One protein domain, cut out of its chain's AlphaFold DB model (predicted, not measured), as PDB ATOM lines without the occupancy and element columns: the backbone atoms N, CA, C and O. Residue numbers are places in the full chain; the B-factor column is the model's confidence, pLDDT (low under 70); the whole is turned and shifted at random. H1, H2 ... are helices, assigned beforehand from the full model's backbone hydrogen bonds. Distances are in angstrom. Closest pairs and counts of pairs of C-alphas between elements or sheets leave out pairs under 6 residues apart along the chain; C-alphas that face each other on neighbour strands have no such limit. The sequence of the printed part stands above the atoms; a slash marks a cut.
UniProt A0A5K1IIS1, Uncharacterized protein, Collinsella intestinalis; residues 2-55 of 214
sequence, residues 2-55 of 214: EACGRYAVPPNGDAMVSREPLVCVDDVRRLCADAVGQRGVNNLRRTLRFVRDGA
ATOM      1  N   GLU A   2     -30.846   4.510  23.167       91.75
ATOM      2  CA  GLU A   2     -32.208   4.532  23.742       91.75
ATOM      3  C   GLU A   2     -32.856   3.164  24.015       91.75
ATOM      4  O   GLU A   2     -33.516   2.999  25.034       91.75
ATOM      5  N   ALA A   3     -32.672   2.168  23.139       94.12
ATOM      6  CA  ALA A   3     -33.213   0.823  23.365       94.12
ATOM      7  C   ALA A   3     -32.558   0.094  24.561       94.12
ATOM      8  O   ALA A   3     -33.199  -0.752  25.176       94.12
ATOM      9  N   CYS A   4     -31.318   0.468  24.892       96.38
ATOM     10  CA  CYS A   4     -30.519  -0.027  26.016       96.38
ATOM     11  C   CYS A   4     -30.568   0.898  27.246       96.38
ATOM     12  O   CYS A   4     -29.946   0.615  28.270       96.38
ATOM     13  N   GLY A   5     -31.268   2.030  27.140       95.88
ATOM     14  CA  GLY A   5     -31.425   3.000  28.216       95.88
ATOM     15  C   GLY A   5     -32.634   2.694  29.097       95.88
ATOM     16  O   GLY A   5     -33.595   2.058  28.668       95.88
ATOM     17  N   ARG A   6     -32.610   3.230  30.316       96.38
ATOM     18  CA  ARG A   6     -33.682   3.165  31.320       96.38
ATOM     19  C   ARG A   6     -34.702   4.306  31.181       96.38
ATOM     20  O   ARG A   6     -35.295   4.768  32.159       96.38
ATOM     21  N   TYR A   7     -34.879   4.801  29.955       94.69
ATOM     22  CA  TYR A   7     -35.782   5.903  29.633       94.69
ATOM     23  C   TYR A   7     -36.483   5.704  28.286       94.69
ATOM     24  O   TYR A   7     -36.046   4.928  27.430       94.69
ATOM     25  N   ALA A   8     -37.578   6.435  28.095       92.62
ATOM     26  CA  ALA A   8     -38.242   6.622  26.815       92.62
ATOM     27  C   ALA A   8     -38.558   8.104  26.598       92.62
ATOM     28  O   ALA A   8     -38.904   8.816  27.540       92.62
ATOM     29  N   VAL A   9     -38.469   8.544  25.343       88.88
ATOM     30  CA  VAL A   9     -38.950   9.857  24.905       88.88
ATOM     31  C   VAL A   9     -40.244   9.633  24.125       88.88
ATOM     32  O   VAL A   9     -40.188   9.083  23.021       88.88
ATOM     33  N   PRO A  10     -41.410   9.992  24.686       85.81
ATOM     34  CA  PRO A  10     -42.677   9.849  23.990       85.81
ATOM     35  C   PRO A  10     -42.709  10.637  22.663       85.81
ATOM     36  O   PRO A  10     -42.217  11.769  22.585       85.81
ATOM     37  N   PRO A  11     -43.286  10.067  21.590       80.44
ATOM     38  CA  PRO A  11     -43.315  10.707  20.273       80.44
ATOM     39  C   PRO A  11     -44.270  11.907  20.198       80.44
ATOM     40  O   PRO A  11     -44.138  12.733  19.304       80.44
ATOM     41  N   ASN A  12     -45.218  12.012  21.130       79.56
ATOM     42  CA  ASN A  12     -46.229  13.068  21.209       79.56
ATOM     43  C   ASN A  12     -45.722  14.378  21.841       79.56
ATOM     44  O   ASN A  12     -46.498  15.318  21.968       79.56
ATOM     45  N   GLY A  13     -44.442  14.450  22.216       71.31
ATOM     46  CA  GLY A  13     -43.870  15.634  22.861       71.31
ATOM     47  C   GLY A  13     -44.020  15.649  24.381       71.31
ATOM     48  O   GLY A  13     -43.580  16.611  25.005       71.31
ATOM     49  N   ASP A  14     -44.576  14.590  24.979       77.00
ATOM     50  CA  ASP A  14     -44.634  14.464  26.433       77.00
ATOM     51  C   ASP A  14     -43.231  14.361  27.045       77.00
ATOM     52  O   ASP A  14     -42.242  14.000  26.392       77.00
ATOM     53  N   ALA A  15     -43.163  14.659  28.343       83.62
ATOM     54  CA  ALA A  15     -41.947  14.526  29.124       83.62
ATOM     55  C   ALA A  15     -41.376  13.100  29.045       83.62
ATOM     56  O   ALA A  15     -42.098  12.104  28.959       83.62
ATOM     57  N   MET A  16     -40.046  13.012  29.106       89.06
ATOM     58  CA  MET A  16     -39.337  11.741  29.224       89.06
ATOM     59  C   MET A  16     -39.872  10.937  30.415       89.06
ATOM     60  O   MET A  16     -40.068  11.481  31.501       89.06
ATOM     61  N   VAL A  17     -40.013   9.626  30.229       90.94
ATOM     62  CA  VAL A  17     -40.386   8.692  31.298       90.94
ATOM     63  C   VAL A  17     -39.259   7.707  31.580       90.94
ATOM     64  O   VAL A  17     -38.542   7.291  30.666       90.94
ATOM     65  N   SER A  18     -39.118   7.308  32.844       93.94
ATOM     66  CA  SER A  18     -38.259   6.184  33.222       93.94
ATOM     67  C   SER A  18     -38.942   4.858  32.868       93.94
ATOM     68  O   SER A  18     -40.161   4.731  32.984       93.94
ATOM     69  N   ARG A  19     -38.163   3.878  32.406       94.31
ATOM     70  CA  ARG A  19     -38.622   2.518  32.089       94.31
ATOM     71  C   ARG A  19     -37.467   1.524  32.172       94.31
ATOM     72  O   ARG A  19     -36.311   1.929  32.149       94.31
ATOM     73  N   GLU A  20     -37.771   0.233  32.146       95.88
ATOM     74  CA  GLU A  20     -36.747  -0.788  31.903       95.88
ATOM     75  C   GLU A  20     -36.227  -0.745  30.450       95.88
ATOM     76  O   GLU A  20     -36.981  -0.365  29.538       95.88
ATOM     77  N   PRO A  21     -34.957  -1.130  30.202       96.75
ATOM     78  CA  PRO A  21     -34.413  -1.248  28.854       96.75
ATOM     79  C   PRO A  21     -35.197  -2.262  28.017       96.75
ATOM     80  O   PRO A  21     -35.638  -3.294  28.517       96.75
ATOM     81  N   LEU A  22     -35.343  -1.994  26.717       96.62
ATOM     82  CA  LEU A  22     -36.000  -2.930  25.796       96.62
ATOM     83  C   LEU A  22     -35.097  -4.119  25.455       96.62
ATOM     84  O   LEU A  22     -35.586  -5.218  25.209       96.62
ATOM     85  N   VAL A  23     -33.792  -3.863  25.385       96.88
ATOM     86  CA  VAL A  23     -32.730  -4.826  25.080       96.88
ATOM     87  C   VAL A  23     -31.454  -4.379  25.781       96.88
ATOM     88  O   VAL A  23     -31.235  -3.177  25.926       96.88
ATOM     89  N   CYS A  24     -30.569  -5.300  26.146       96.94
ATOM     90  CA  CYS A  24     -29.197  -4.936  26.507       96.94
ATOM     91  C   CYS A  24     -28.260  -5.007  25.292       96.94
ATOM     92  O   CYS A  24     -28.597  -5.572  24.245       96.94
ATOM     93  N   VAL A  25     -27.053  -4.450  25.407       96.81
ATOM     94  CA  VAL A  25     -26.036  -4.515  24.344       96.81
ATOM     95  C   VAL A  25     -25.754  -5.964  23.926       96.81
ATOM     96  O   VAL A  25     -25.564  -6.226  22.734       96.81
ATOM     97  N   ASP A  26     -25.763  -6.910  24.867       97.44
ATOM     98  CA  ASP A  26     -25.536  -8.330  24.578       97.44
ATOM     99  C   ASP A  26     -26.665  -8.966  23.764       97.44
ATOM    100  O   ASP A  26     -26.383  -9.761  22.863       97.44
ATOM    101  N   ASP A  27     -27.919  -8.568  23.978       97.06
ATOM    102  CA  ASP A  27     -29.042  -9.021  23.149       97.06
ATOM    103  C   ASP A  27     -28.866  -8.556  21.701       97.06
ATOM    104  O   ASP A  27     -29.033  -9.330  20.757       97.06
ATOM    105  N   VAL A  28     -28.437  -7.305  21.504       96.31
ATOM    106  CA  VAL A  28     -28.182  -6.762  20.162       96.31
ATOM    107  C   VAL A  28     -26.955  -7.419  19.516       96.31
ATOM    108  O   VAL A  28     -26.934  -7.618  18.297       96.31
ATOM    109  N   ARG A  29     -25.939  -7.809  20.302       96.62
ATOM    110  CA  ARG A  29     -24.799  -8.607  19.809       96.62
ATOM    111  C   ARG A  29     -25.247  -9.990  19.342       96.62
ATOM    112  O   ARG A  29     -24.828 -10.408  18.263       96.62
ATOM    113  N   ARG A  30     -26.107 -10.670  20.105       97.00
ATOM    114  CA  ARG A  30     -26.681 -11.976  19.732       97.00
ATOM    115  C   ARG A  30     -27.527 -11.868  18.468       97.00
ATOM    116  O   ARG A  30     -27.246 -12.569  17.503       97.00
ATOM    117  N   LEU A  31     -28.427 -10.885  18.398       95.31
ATOM    118  CA  LEU A  31     -29.199 -10.594  17.185       95.31
ATOM    119  C   LEU A  31     -28.287 -10.384  15.969       95.31
ATOM    120  O   LEU A  31     -28.540 -10.910  14.887       95.31
ATOM    121  N   CYS A  32     -27.201  -9.625  16.138       96.00
ATOM    122  CA  CYS A  32     -26.217  -9.442  15.082       96.00
ATOM    123  C   CYS A  32     -25.567 -10.761  14.651       96.00
ATOM    124  O   CYS A  32     -25.248 -10.895  13.473       96.00
ATOM    125  N   ALA A  33     -25.301 -11.695  15.563       95.81
ATOM    126  CA  ALA A  33     -24.709 -12.995  15.243       95.81
ATOM    127  C   ALA A  33     -25.680 -13.890  14.457       95.81
ATOM    128  O   ALA A  33     -25.251 -14.542  13.508       95.81
ATOM    129  N   ASP A  34     -26.971 -13.832  14.771       97.06
ATOM    130  CA  ASP A  34     -28.001 -14.649  14.118       97.06
ATOM    131  C   ASP A  34     -28.432 -14.077  12.754       97.06
ATOM    132  O   ASP A  34     -28.745 -14.812  11.819       97.06
ATOM    133  N   ALA A  35     -28.392 -12.752  12.589       95.50
ATOM    134  CA  ALA A  35     -28.837 -12.048  11.382       95.50
ATOM    135  C   ALA A  35     -27.752 -11.909  10.286       95.50
ATOM    136  O   ALA A  35     -27.709 -10.909   9.559       95.50
ATOM    137  N   VAL A  36     -26.834 -12.873  10.151       93.62
ATOM    138  CA  VAL A  36     -25.762 -12.825   9.133       93.62
ATOM    139  C   VAL A  36     -26.355 -12.723   7.723       93.62
ATOM    140  O   VAL A  36     -27.300 -13.418   7.372       93.62
ATOM    141  N   GLY A  37     -25.794 -11.831   6.901       94.19
ATOM    142  CA  GLY A  37     -26.252 -11.596   5.528       94.19
ATOM    143  C   GLY A  37     -27.479 -10.685   5.411       94.19
ATOM    144  O   GLY A  37     -27.780 -10.222   4.312       94.19
ATOM    145  N   GLN A  38     -28.147 -10.350   6.520       96.38
ATOM    146  CA  GLN A  38     -29.281  -9.430   6.490       96.38
ATOM    147  C   GLN A  38     -28.835  -7.977   6.296       96.38
ATOM    148  O   GLN A  38     -27.789  -7.525   6.782       96.38
ATOM    149  N   ARG A  39     -29.666  -7.210   5.586       95.75
ATOM    150  CA  ARG A  39     -29.428  -5.788   5.339       95.75
ATOM    151  C   ARG A  39     -29.308  -5.040   6.669       95.75
ATOM    152  O   ARG A  39     -30.178  -5.124   7.521       95.75
ATOM    153  N   GLY A  40     -28.232  -4.270   6.827       94.31
ATOM    154  CA  GLY A  40     -28.021  -3.409   7.996       94.31
ATOM    155  C   GLY A  40     -27.268  -4.049   9.166       94.31
ATOM    156  O   GLY A  40     -26.723  -3.301   9.978       94.31
ATOM    157  N   VAL A  41     -27.108  -5.380   9.218       96.38
ATOM    158  CA  VAL A  41     -26.430  -6.056  10.347       96.38
ATOM    159  C   VAL A  41     -24.989  -5.570  10.539       96.38
ATOM    160  O   VAL A  41     -24.543  -5.321  11.656       96.38
ATOM    161  N   ASN A  42     -24.264  -5.331   9.443       95.25
ATOM    162  CA  ASN A  42     -22.890  -4.831   9.503       95.25
ATOM    163  C   ASN A  42     -22.811  -3.384  10.009       95.25
ATOM    164  O   ASN A  42     -21.848  -3.030  10.687       95.25
ATOM    165  N   ASN A  43     -23.819  -2.556   9.720       95.12
ATOM    166  CA  ASN A  43     -23.891  -1.204  10.271       95.12
ATOM    167  C   ASN A  43     -24.196  -1.256  11.769       95.12
ATOM    168  O   ASN A  43     -23.512  -0.591  12.541       95.12
ATOM    169  N   LEU A  44     -25.139  -2.106  12.186       93.88
ATOM    170  CA  LEU A  44     -25.460  -2.299  13.598       93.88
ATOM    171  C   LEU A  44     -24.235  -2.776  14.393       93.88
ATOM    172  O   LEU A  44     -23.860  -2.129  15.369       93.88
ATOM    173  N   ARG A  45     -23.524  -3.805  13.908       94.81
ATOM    174  CA  ARG A  45     -22.262  -4.288  14.507       94.81
ATOM    175  C   ARG A  45     -21.224  -3.183  14.665       94.81
ATOM    176  O   ARG A  45     -20.592  -3.076  15.711       94.81
ATOM    177  N   ARG A  46     -21.042  -2.340  13.641       93.62
ATOM    178  CA  ARG A  46     -20.105  -1.210  13.710       93.62
ATOM    179  C   ARG A  46     -20.515  -0.212  14.789       93.62
ATOM    180  O   ARG A  46     -19.633   0.291  15.479       93.62
ATOM    181  N   THR A  47     -21.806   0.072  14.935       93.50
ATOM    182  CA  THR A  47     -22.318   1.029  15.925       93.50
ATOM    183  C   THR A  47     -22.241   0.497  17.353       93.50
ATOM    184  O   THR A  47     -22.029   1.290  18.264       93.50
ATOM    185  N   LEU A  48     -22.327  -0.822  17.565       94.44
ATOM    186  CA  LEU A  48     -22.327  -1.433  18.905       94.44
ATOM    187  C   LEU A  48     -21.116  -1.078  19.772       94.44
ATOM    188  O   LEU A  48     -21.248  -1.027  20.990       94.44
ATOM    189  N   ARG A  49     -19.960  -0.756  19.178       93.19
ATOM    190  CA  ARG A  49     -18.788  -0.279  19.938       93.19
ATOM    191  C   ARG A  49     -19.058   1.013  20.725       93.19
ATOM    192  O   ARG A  49     -18.383   1.288  21.714       93.19
ATOM    193  N   PHE A  50     -20.066   1.776  20.305       94.75
ATOM    194  CA  PHE A  50     -20.467   3.042  20.906       94.75
ATOM    195  C   PHE A  50     -21.733   2.968  21.757       94.75
ATOM    196  O   PHE A  50     -22.207   3.992  22.238       94.75
ATOM    197  N   VAL A  51     -22.324   1.783  21.907       95.25
ATOM    198  CA  VAL A  51     -23.529   1.605  22.718       95.25
ATOM    199  C   VAL A  51     -23.114   1.151  24.113       95.25
ATOM    200  O   VAL A  51     -22.164   0.377  24.269       95.25
ATOM    201  N   ARG A  52     -23.809   1.669  25.123       96.06
ATOM    202  CA  ARG A  52     -23.739   1.233  26.513       96.06
ATOM    203  C   ARG A  52     -25.154   1.034  27.039       96.06
ATOM    204  O   ARG A  52     -26.099   1.618  26.501       96.06
ATOM    205  N   ASP A  53     -25.263   0.194  28.053       96.50
ATOM    206  CA  ASP A  53     -26.495  -0.027  28.796       96.50
ATOM    207  C   ASP A  53     -26.648   1.027  29.898       96.50
ATOM    208  O   ASP A  53     -25.665   1.573  30.398       96.50
ATOM    209  N   GLY A  54     -27.889   1.292  30.305       94.56
ATOM    210  CA  GLY A  54     -28.162   1.910  31.604       94.56
ATOM    211  C   GLY A  54     -28.240   3.437  31.653       94.56
ATOM    212  O   GLY A  54     -28.552   3.951  32.730       94.56
ATOM    213  N   ALA A  55     -28.060   4.154  30.534       95.56
ATOM    214  CA  ALA A  55     -28.348   5.595  30.459       95.56
ATOM    215  C   ALA A  55     -29.764   5.887  30.982       95.56
ATOM    216  O   ALA A  55     -30.707   5.191  30.601       95.56
TER     217      ALA A  55
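This is residues 2 to 55 of the 214 residues of an uncharacterized protein of Collinsella intestinalis (UniProt A0A5K1IIS1). With little regular structure, this is a loose, elongated piece: a small helical hairpin, H1 then H2, makes one end, and a long unnamed loop through residues 7 to 18 reaches out to the other, its tip, residues 10 to 15, sticking out. The 54 printed residues, 18 of them in the two named helices, are all helix in class with no named strand. The radius of gyration of the C-alphas is 13.0 A and the spans are 38 by 21 by 17 A.

H1, residues 25 to 34, begins at C-alpha 25 (-26.036, -4.515, 24.344) and is 14.5 A long. H2, residues 41 to 48, measures 10.6 A and ends at C-alpha 48 (-22.327, -1.433, 18.905).

H1 and H2 form a helical hairpin and touch, the closest C-alphas being those of Cys 32 and Val 41, 5.8 A apart. They run opposite ways at a shallow tilt of 19 degrees. In both, every O i to N i+4 pair is within hydrogen-bond range. Residues 7 to 8 pair with residues 17 to 18, antiparallel.

The C-alphas farthest apart, of Ala 15 and Gly 37, are 38.5 A apart. The printed part has no cut, the link from H1 to H2 is short, and no printed residue is under 70 in pLDDT.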